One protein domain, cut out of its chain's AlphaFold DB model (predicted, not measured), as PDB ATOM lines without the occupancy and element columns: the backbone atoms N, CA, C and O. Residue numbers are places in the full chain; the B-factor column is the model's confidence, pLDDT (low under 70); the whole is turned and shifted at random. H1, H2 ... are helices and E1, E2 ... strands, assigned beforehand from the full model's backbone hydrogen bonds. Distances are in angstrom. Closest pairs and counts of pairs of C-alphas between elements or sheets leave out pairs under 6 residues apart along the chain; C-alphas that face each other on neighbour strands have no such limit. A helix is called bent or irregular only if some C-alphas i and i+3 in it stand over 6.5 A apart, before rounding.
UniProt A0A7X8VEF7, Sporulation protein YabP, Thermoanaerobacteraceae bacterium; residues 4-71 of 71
ATOM      1  N   VAL A   4     -30.088  32.367 -35.093       90.88
ATOM      2  CA  VAL A   4     -29.684  33.674 -35.620       90.88
ATOM      3  C   VAL A   4     -30.926  34.562 -35.641       90.88
ATOM      4  O   VAL A   4     -31.909  34.221 -36.293       90.88
ATOM      5  N   ASN A   5     -30.888  35.681 -34.920       85.56
ATOM      6  CA  ASN A   5     -32.023  36.605 -34.829       85.56
ATOM      7  C   ASN A   5     -31.950  37.706 -35.887       85.56
ATOM      8  O   ASN A   5     -32.963  38.034 -36.496       85.56
ATOM      9  N   THR A   6     -30.753  38.251 -36.099       87.38
ATOM     10  CA  THR A   6     -30.478  39.289 -37.096       87.38
ATOM     11  C   THR A   6     -29.211  38.907 -37.838       87.38
ATOM     12  O   THR A   6     -28.236  38.488 -37.206       87.38
ATOM     13  N   PHE A   7     -29.229  39.045 -39.159       91.44
ATOM     14  CA  PHE A   7     -28.020  39.035 -39.963       91.44
ATOM     15  C   PHE A   7     -28.166  40.058 -41.090       91.44
ATOM     16  O   PHE A   7     -29.084  39.978 -41.905       91.44
ATOM     17  N   ASP A   8     -27.257  41.014 -41.116       93.75
ATOM     18  CA  ASP A   8     -27.046  41.932 -42.222       93.75
ATOM     19  C   ASP A   8     -25.565  42.349 -42.256       93.75
ATOM     20  O   ASP A   8     -24.735  41.802 -41.523       93.75
ATOM     21  N   GLU A   9     -25.218  43.268 -43.156       95.25
ATOM     22  CA  GLU A   9     -23.833  43.693 -43.378       95.25
ATOM     23  C   GLU A   9     -23.251  44.543 -42.236       95.25
ATOM     24  O   GLU A   9     -22.029  44.703 -42.165       95.25
ATOM     25  N   GLU A  10     -24.083  45.079 -41.342       96.19
ATOM     26  CA  GLU A  10     -23.680  45.979 -40.257       96.19
ATOM     27  C   GLU A  10     -23.843  45.340 -38.868       96.19
ATOM     28  O   GLU A  10     -23.089  45.664 -37.946       96.19
ATOM     29  N   GLU A  11     -24.780  44.400 -38.712       95.25
ATOM     30  CA  GLU A  11     -25.139  43.749 -37.457       95.25
ATOM     31  C   GLU A  11     -25.446  42.248 -37.625       95.25
ATOM     32  O   GLU A  11     -26.229  41.806 -38.467       95.25
ATOM     33  N   ILE A  12     -24.883  41.436 -36.725       95.38
ATOM     34  CA  ILE A  12     -25.261  40.032 -36.541       95.38
ATOM     35  C   ILE A  12     -25.616  39.789 -35.073       95.38
ATOM     36  O   ILE A  12     -24.809  40.032 -34.174       95.38
ATOM     37  N   ILE A  13     -26.809  39.242 -34.825       94.44
ATOM     38  CA  ILE A  13     -27.280  38.851 -33.491       94.44
ATOM     39  C   ILE A  13     -27.497  37.340 -33.448       94.44
ATOM     40  O   ILE A  13     -28.375  36.793 -34.118       94.44
ATOM     41  N   LEU A  14     -26.724  36.674 -32.595       94.69
ATOM     42  CA  LEU A  14     -26.759  35.234 -32.377       94.69
ATOM     43  C   LEU A  14     -27.378  34.920 -31.018       94.69
ATOM     44  O   LEU A  14     -26.982  35.475 -29.990       94.69
ATOM     45  N   GLU A  15     -28.303  33.970 -30.994       91.94
ATOM     46  CA  GLU A  15     -28.811  33.383 -29.762       91.94
ATOM     47  C   GLU A  15     -27.898  32.230 -29.328       91.94
ATOM     48  O   GLU A  15     -27.569  31.316 -30.092       91.94
ATOM     49  N   THR A  16     -27.469  32.264 -28.073       90.56
ATOM     50  CA  THR A  16     -26.664  31.230 -27.418       90.56
ATOM     51  C   THR A  16     -27.445  30.639 -26.249       90.56
ATOM     52  O   THR A  16     -28.496  31.143 -25.872       90.56
ATOM     53  N   GLU A  17     -26.932  29.575 -25.639       89.06
ATOM     54  CA  GLU A  17     -27.595  28.949 -24.488       89.06
ATOM     55  C   GLU A  17     -27.767  29.868 -23.282       89.06
ATOM     56  O   GLU A  17     -28.748  29.732 -22.559       89.06
ATOM     57  N   LEU A  18     -26.830  30.792 -23.068       88.88
ATOM     58  CA  LEU A  18     -26.792  31.630 -21.871       88.88
ATOM     59  C   LEU A  18     -27.151  33.097 -22.159       88.88
ATOM     60  O   LEU A  18     -27.048  33.936 -21.265       88.88
ATOM     61  N   GLY A  19     -27.579  33.425 -23.384       90.75
ATOM     62  CA  GLY A  19     -27.886  34.798 -23.785       90.75
ATOM     63  C   GLY A  19     -27.614  35.098 -25.257       90.75
ATOM     64  O   GLY A  19     -27.567  34.192 -26.084       90.75
ATOM     65  N   PHE A  20     -27.401  36.368 -25.584       93.00
ATOM     66  CA  PHE A  20     -27.226  36.862 -26.950       93.00
ATOM     67  C   PHE A  20     -25.813  37.391 -27.186       93.00
ATOM     68  O   PHE A  20     -25.242  38.075 -26.335       93.00
ATOM     69  N   LEU A  21     -25.274  37.102 -28.366       93.62
ATOM     70  CA  LEU A  21     -24.031  37.662 -28.878       93.62
ATOM     71  C   LEU A  21     -24.375  38.610 -30.030       93.62
ATOM     72  O   LEU A  21     -24.959  38.185 -31.019       93.62
ATOM     73  N   CYS A  22     -24.030  39.882 -29.885       94.62
ATOM     74  CA  CYS A  22     -24.201  40.916 -30.897       94.62
ATOM     75  C   CYS A  22     -22.826  41.278 -31.463       94.62
ATOM     76  O   CYS A  22     -21.880  41.507 -30.708       94.62
ATOM     77  N   ILE A  23     -22.714  41.296 -32.783       95.69
ATOM     78  CA  ILE A  23     -21.511  41.647 -33.528       95.69
ATOM     79  C   ILE A  23     -21.892  42.825 -34.418       95.69
ATOM     80  O   ILE A  23     -22.833  42.712 -35.195       95.69
ATOM     81  N   LEU A  24     -21.170  43.937 -34.295       96.12
ATOM     82  CA  LEU A  24     -21.360  45.137 -35.113       96.12
ATOM     83  C   LEU A  24     -20.122  45.370 -35.968       96.12
ATOM     84  O   LEU A  24     -18.994  45.179 -35.499       96.12
ATOM     85  N   GLY A  25     -20.313  45.810 -37.202       96.69
ATOM     86  CA  GLY A  25     -19.237  45.851 -38.177       96.69
ATOM     87  C   GLY A  25     -19.643  46.429 -39.522       96.69
ATOM     88  O   GLY A  25     -20.567  47.229 -39.610       96.69
ATOM     89  N   GLN A  26     -18.888  46.057 -40.551       97.56
ATOM     90  CA  GLN A  26     -19.136  46.420 -41.946       97.56
ATOM     91  C   GLN A  26     -18.816  45.236 -42.855       97.56
ATOM     92  O   GLN A  26     -17.792  44.564 -42.671       97.56
ATOM     93  N   GLY A  27     -19.669  45.005 -43.855       97.12
ATOM     94  CA  GLY A  27     -19.546  43.864 -44.764       97.12
ATOM     95  C   GLY A  27     -19.626  42.521 -44.035       97.12
ATOM     96  O   GLY A  27     -18.963  41.564 -44.440       97.12
ATOM     97  N   LEU A  28     -20.365  42.474 -42.921       97.06
ATOM     98  CA  LEU A  28     -20.570  41.260 -42.147       97.06
ATOM     99  C   LEU A  28     -21.406  40.259 -42.945       97.06
ATOM    100  O   LEU A  28     -22.459  40.580 -43.487       97.06
ATOM    101  N   HIS A  29     -20.956  39.014 -42.991       95.19
ATOM    102  CA  HIS A  29     -21.745  37.920 -43.534       95.19
ATOM    103  C   HIS A  29     -21.392  36.600 -42.851       95.19
ATOM    104  O   HIS A  29     -20.274  36.387 -42.380       95.19
ATOM    105  N   ILE A  30     -22.367  35.696 -42.785       94.31
ATOM    106  CA  ILE A  30     -22.183  34.365 -42.207       94.31
ATOM    107  C   ILE A  30     -21.697  33.427 -43.312       94.31
ATOM    108  O   ILE A  30     -22.471  33.069 -44.200       94.31
ATOM    109  N   SER A  31     -20.432  33.005 -43.255       94.56
ATOM    110  CA  SER A  31     -19.863  32.064 -44.231       94.56
ATOM    111  C   SER A  31     -20.159  30.599 -43.894       94.56
ATOM    112  O   SER A  31     -20.178  29.744 -44.780       94.56
ATOM    113  N   MET A  32     -20.458  30.290 -42.627       94.00
ATOM    114  CA  MET A  32     -20.909  28.961 -42.206       94.00
ATOM    115  C   MET A  32     -21.815  29.040 -40.978       94.00
ATOM    116  O   MET A  32     -21.494  29.720 -40.006       94.00
ATOM    117  N   LEU A  33     -22.907  28.272 -40.971       92.25
ATOM    118  CA  LEU A  33     -23.775  28.095 -39.809       92.25
ATOM    119  C   LEU A  33     -24.068  26.608 -39.600       92.25
ATOM    120  O   LEU A  33     -24.647  25.958 -40.465       92.25
ATOM    121  N   ASN A  34     -23.686  26.074 -38.442       92.19
ATOM    122  CA  ASN A  34     -24.012  24.717 -38.023       92.19
ATOM    123  C   ASN A  34     -24.667  24.758 -36.638       92.19
ATOM    124  O   ASN A  34     -23.984  24.836 -35.616       92.19
ATOM    125  N   LEU A  35     -26.000  24.714 -36.614       89.56
ATOM    126  CA  LEU A  35     -26.784  24.781 -35.379       89.56
ATOM    127  C   LEU A  35     -26.639  23.516 -34.520       89.56
ATOM    128  O   LEU A  35     -26.587  23.627 -33.300       89.56
ATOM    129  N   GLU A  36     -26.489  22.339 -35.134       91.00
ATOM    130  CA  GLU A  36     -26.322  21.065 -34.412       91.00
ATOM    131  C   GLU A  36     -25.016  21.020 -33.612       91.00
ATOM    132  O   GLU A  36     -24.990  20.604 -32.459       91.00
ATOM    133  N   GLN A  37     -23.922  21.493 -34.213       92.88
ATOM    134  CA  GLN A  37     -22.619  21.617 -33.554       92.88
ATOM    135  C   GLN A  37     -22.473  22.934 -32.783       92.88
ATOM    136  O   GLN A  37     -21.450  23.168 -32.139       92.88
ATOM    137  N   GLY A  38     -23.457  23.827 -32.895       91.06
ATOM    138  CA  GLY A  38     -23.446  25.149 -32.292       91.06
ATOM    139  C   GLY A  38     -22.345  26.081 -32.810       91.06
ATOM    140  O   GLY A  38     -21.952  26.983 -32.066       91.06
ATOM    141  N   LYS A  39     -21.867  25.896 -34.045       92.38
ATOM    142  CA  LYS A  39     -20.783  26.676 -34.661       92.38
ATOM    143  C   LYS A  39     -21.308  27.690 -35.672       92.38
ATOM    144  O   LYS A  39     -22.269  27.429 -36.390       92.38
ATOM    145  N   VAL A  40     -20.628  28.825 -35.756       94.19
ATOM    146  CA  VAL A  40     -20.860  29.853 -36.772       94.19
ATOM    147  C   VAL A  40     -19.517  30.441 -37.195       94.19
ATOM    148  O   VAL A  40     -18.628  30.596 -36.357       94.19
ATOM    149  N   ALA A  41     -19.370  30.738 -38.480       94.50
ATOM    150  CA  ALA A  41     -18.259  31.498 -39.033       94.50
ATOM    151  C   ALA A  41     -18.816  32.794 -39.626       94.50
ATOM    152  O   ALA A  41     -19.786  32.766 -40.384       94.50
ATOM    153  N   VAL A  42     -18.219  33.915 -39.227       94.88
ATOM    154  CA  VAL A  42     -18.586  35.262 -39.667       94.88
ATOM    155  C   VAL A  42     -17.358  35.897 -40.298       94.88
ATOM    156  O   VAL A  42     -16.264  35.821 -39.738       94.88
ATOM    157  N   GLU A  43     -17.560  36.534 -41.439       96.44
ATOM    158  CA  GLU A  43     -16.538  37.235 -42.204       96.44
ATOM    159  C   GLU A  43     -16.963  38.687 -42.430       96.44
ATOM    160  O   GLU A  43     -18.150  38.987 -42.524       96.44
ATOM    161  N   GLY A  44     -15.988  39.592 -42.490       96.38
ATOM    162  CA  GLY A  44     -16.204  41.034 -42.588       96.38
ATOM    163  C   GLY A  44     -15.300  41.806 -41.630       96.38
ATOM    164  O   GLY A  44     -14.411  41.237 -40.990       96.38
ATOM    165  N   THR A  45     -15.524  43.114 -41.523       97.62
ATOM    166  CA  THR A  45     -14.813  43.954 -40.552       97.62
ATOM    167  C   THR A  45     -15.624  44.029 -39.269       97.62
ATOM    168  O   THR A  45     -16.738  44.542 -39.278       97.62
ATOM    169  N   VAL A  46     -15.073  43.525 -38.164       96.62
ATOM    170  CA  VAL A  46     -15.726  43.568 -36.849       96.62
ATOM    171  C   VAL A  46     -15.277  44.814 -36.094       96.62
ATOM    172  O   VAL A  46     -14.097  44.971 -35.786       96.62
ATOM    173  N   ASN A  47     -16.234  45.673 -35.754       96.69
ATOM    174  CA  ASN A  47     -15.994  46.904 -35.003       96.69
ATOM    175  C   ASN A  47     -16.271  46.710 -33.508       96.69
ATOM    176  O   ASN A  47     -15.598  47.309 -32.672       96.69
ATOM    177  N   SER A  48     -17.268  45.891 -33.161       95.44
ATOM    178  CA  SER A  48     -17.644  45.609 -31.775       95.44
ATOM    179  C   SER A  48     -18.229  44.209 -31.625       95.44
ATOM    180  O   SER A  48     -18.875  43.689 -32.533       95.44
ATOM    181  N   VAL A  49     -18.025  43.619 -30.446       95.12
ATOM    182  CA  VAL A  49     -18.638  42.357 -30.034       95.12
ATOM    183  C   VAL A  49     -19.165  42.516 -28.611       95.12
ATOM    184  O   VAL A  49     -18.405  42.790 -27.683       95.12
ATOM    185  N   GLU A  50     -20.468  42.321 -28.424       94.06
ATOM    186  CA  GLU A  50     -21.138  42.402 -27.128       94.06
ATOM    187  C   GLU A  50     -21.829  41.085 -26.784       94.06
ATOM    188  O   GLU A  50     -22.672  40.593 -27.531       94.06
ATOM    189  N   TYR A  51     -21.540  40.548 -25.598       93.50
ATOM    190  CA  TYR A  51     -22.272  39.415 -25.041       93.50
ATOM    191  C   TYR A  51     -23.206  39.868 -23.919       93.50
ATOM    192  O   TYR A  51     -22.793  40.590 -23.008       93.50
ATOM    193  N   LYS A  52     -24.465  39.429 -23.961       86.94
ATOM    194  CA  LYS A  52     -25.488  39.754 -22.961       86.94
ATOM    195  C   LYS A  52     -26.148  38.483 -22.466       86.94
ATOM    196  O   LYS A  52     -26.702  37.731 -23.259       86.94
ATOM    197  N   GLN A  53     -26.120  38.263 -21.155       87.81
ATOM    198  CA  GLN A  53     -26.791  37.119 -20.545       87.81
ATOM    199  C   GLN A  53     -28.312  37.220 -20.694       87.81
ATOM    200  O   GLN A  53     -28.886  38.316 -20.729       87.81
ATOM    201  N   GLN A  54     -28.972  36.068 -20.762       73.31
ATOM    202  CA  GLN A  54     -30.425  35.974 -20.817       73.31
ATOM    203  C   GLN A  54     -31.049  36.698 -19.605       73.31
ATOM    204  O   GLN A  54     -30.615  36.509 -18.471       73.31
ATOM    205  N   GLY A  55     -32.028  37.578 -19.847       68.56
ATOM    206  CA  GLY A  55     -32.641  38.430 -18.814       68.56
ATOM    207  C   GLY A  55     -32.032  39.834 -18.660       68.56
ATOM    208  O   GLY A  55     -32.567  40.644 -17.907       68.56
ATOM    209  N   SER A  56     -30.960  40.163 -19.395       58.94
ATOM    210  CA  SER A  56     -30.467  41.543 -19.522       58.94
ATOM    211  C   SER A  56     -31.038  42.208 -20.783       58.94
ATOM    212  O   SER A  56     -30.597  41.960 -21.902       58.94
ATOM    213  N   ASP A  57     -32.072  43.036 -20.617       55.50
ATOM    214  CA  ASP A  57     -32.754  43.700 -21.734       55.50
ATOM    215  C   ASP A  57     -31.813  44.610 -22.544       55.50
ATOM    216  O   ASP A  57     -31.201  45.543 -22.017       55.50
ATOM    217  N   PHE A  58     -31.790  44.439 -23.870       54.50
ATOM    218  CA  PHE A  58     -31.082  45.341 -24.793       54.50
ATOM    219  C   PHE A  58     -31.636  46.788 -24.739       54.50
ATOM    220  O   PHE A  58     -30.932  47.741 -25.064       54.50
ATOM    221  N   LYS A  59     -32.882  46.969 -24.268       50.44
ATOM    222  CA  LYS A  59     -33.616  48.250 -24.218       50.44
ATOM    223  C   LYS A  59     -33.353  49.128 -22.986       50.44
ATOM    224  O   LYS A  59     -33.741  50.297 -22.993       50.44
ATOM    225  N   THR A  60     -32.743  48.622 -21.914       49.44
ATOM    226  CA  THR A  60     -32.704  49.345 -20.621       49.44
ATOM    227  C   THR A  60     -31.444  50.179 -20.388       49.44
ATOM    228  O   THR A  60     -31.476  51.084 -19.546       49.44
ATOM    229  N   LYS A  61     -30.356  49.977 -21.149       50.88
ATOM    230  CA  LYS A  61     -29.150  50.820 -21.014       50.88
ATOM    231  C   LYS A  61     -29.393  52.273 -21.440       50.88
ATOM    232  O   LYS A  61     -28.969  53.168 -20.721       50.88
ATOM    233  N   GLY A  62     -30.145  52.535 -22.513       54.38
ATOM    234  CA  GLY A  62     -30.391  53.908 -22.990       54.38
ATOM    235  C   GLY A  62     -31.152  54.796 -21.992       54.38
ATOM    236  O   GLY A  62     -30.810  55.960 -21.807       54.38
ATOM    237  N   LYS A  63     -32.139  54.242 -21.275       55.62
ATOM    238  CA  LYS A  63     -32.956  55.010 -20.314       55.62
ATOM    239  C   LYS A  63     -32.203  55.373 -19.029       55.62
ATOM    240  O   LYS A  63     -32.413  56.448 -18.478       55.62
ATOM    241  N   ASN A  64     -31.306  54.506 -18.557       56.72
ATOM    242  CA  ASN A  64     -30.586  54.727 -17.297       56.72
ATOM    243  C   ASN A  64     -29.486  55.792 -17.401       56.72
ATOM    244  O   ASN A  64     -29.200  56.472 -16.418       56.72
ATOM    245  N   ILE A  65     -28.872  55.957 -18.576       73.81
ATOM    246  CA  ILE A  65     -27.800  56.942 -18.780       73.81
ATOM    247  C   ILE A  65     -28.393  58.359 -18.852       73.81
ATOM    248  O   ILE A  65     -27.869  59.272 -18.221       73.81
ATOM    249  N   LEU A  66     -29.542  58.525 -19.522       74.00
ATOM    250  CA  LEU A  66     -30.273  59.799 -19.580       74.00
ATOM    251  C   LEU A  66     -30.756  60.252 -18.192       74.00
ATOM    252  O   LEU A  66     -30.593  61.414 -17.834       74.00
ATOM    253  N   ASN A  67     -31.254  59.329 -17.363       65.62
ATOM    254  CA  ASN A  67     -31.679  59.649 -15.994       65.62
ATOM    255  C   ASN A  67     -30.528  60.066 -15.061       65.62
ATOM    256  O   ASN A  67     -30.780  60.722 -14.054       65.62
ATOM    257  N   ARG A  68     -29.279  59.687 -15.362       73.12
ATOM    258  CA  ARG A  68     -28.099  60.112 -14.589       73.12
ATOM    259  C   ARG A  68     -27.541  61.462 -15.036       73.12
ATOM    260  O   ARG A  68     -26.842  62.083 -14.250       73.12
ATOM    261  N   LEU A  69     -27.831  61.889 -16.267       73.69
ATOM    262  CA  LEU A  69     -27.385  63.170 -16.826       73.69
ATOM    263  C   LEU A  69     -28.344  64.332 -16.531       73.69
ATOM    264  O   LEU A  69     -27.940  65.484 -16.613       73.69
ATOM    265  N   LEU A  70     -29.603  64.038 -16.198       74.69
ATOM    266  CA  LEU A  70     -30.626  65.033 -15.849       74.69
ATOM    267  C   LEU A  70     -30.747  65.268 -14.332       74.69
ATOM    268  O   LEU A  70     -31.758  65.806 -13.878       74.69
ATOM    269  N   LYS A  71     -29.749  64.837 -13.553       52.25
ATOM    270  CA  LYS A  71     -29.650  65.101 -12.117       52.25
ATOM    271  C   LYS A  71     -28.476  66.020 -11.823       52.25
ATOM    272  O   LYS A  71     -27.410  65.797 -12.436       52.25
TER     273      LYS A  71
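AT A GLANCE: This is residues 4 to 71 of the 71 residues of the protein "Sporulation protein YabP" of Thermoanaerobacteraceae bacterium (UniProt A0A7X8VEF7). A long two-stranded ribbon, the hairpin of E3 and E4, is sharply bent into a V, with the short hairpin of E1 and E2 beside one arm of it, where E2 pairs with residues 19 to 24 of E3. Residues 59 to 71, which hold the one helix H1, stick out from this body as a tail that adds to its length. The printed part has 68 residues, with four named strands and then one named helix in the order E1, E2, E3, E4, H1. The strands form one antiparallel sheet in the order E1, E2, E3, E4, a meander in which each strand is the antiparallel neighbour of the one before, and the class is mostly strand. The whole is loose, with a radius of gyration of the C-alphas of 14.5 A, and flat, spanning 48 by 26 by 13 A.

IN THESE COORDINATES: E1, residues 4 to 7, begins with C-alpha 4 at (-29.684, 33.674, -35.620) and is 7.1 A long from first to last C-alpha. E2, residues 11 to 16, is 16.1 A long. E3, residues 19 to 34, is the longest strand by residues, with 16, and its first and last C-alphas are 17.9 A apart; it bends by 147 degrees at residue 31. E4, residues 39 to 53, measures 18.6 A from first to last C-alpha and bends by 138 degrees at residue 44. H1, residues 60 to 69, is 15.3 A long and ends with C-alpha 69 at (-27.385, 63.170, -16.826).

HOW THE PARTS SIT: The sheet is twisted, with C-alphas up to 8.0 A off its best plane. E1, an edge strand, is antiparallel to E2 at 169 degrees between directions; N 5 and O 13 are within hydrogen-bond range at 2.9 A. E2 and E3 are antiparallel at 143 degrees, with N 14 and O 21 at 2.8 A and N 23 and O 12 at 2.8 A. E3 and E4, the other edge strand, are antiparallel at 162 degrees; N 22 and O 50 are 2.8 A apart, and beyond the bends N 34 and O 39 are 2.8 A apart. The closest C-alphas of E1 and E3, those of Phe 7 and His 29, are 7.3 A apart. E1 and E4 are apart. H1 is not on the sheet, with 0 pairs of C-alphas within 10 A. In H1, 3 of 6 O i to N i+4 pairs are within hydrogen-bond range.

THE WHOLE: The two C-alphas farthest apart, those of Glu 36 and Lys 71, are 49.5 A apart. Without residues 59 to 71, which stand free, the body of 55 residues spans 30 by 26 by 13 A. The printed part has no cut and ends at the chain's last residue. The links between the strands are tight, the link from E4 to H1 is short, and no link is long. The mean pLDDT of the printed part is 85.1, with residues 55 to 64, 67 and 71 under 70.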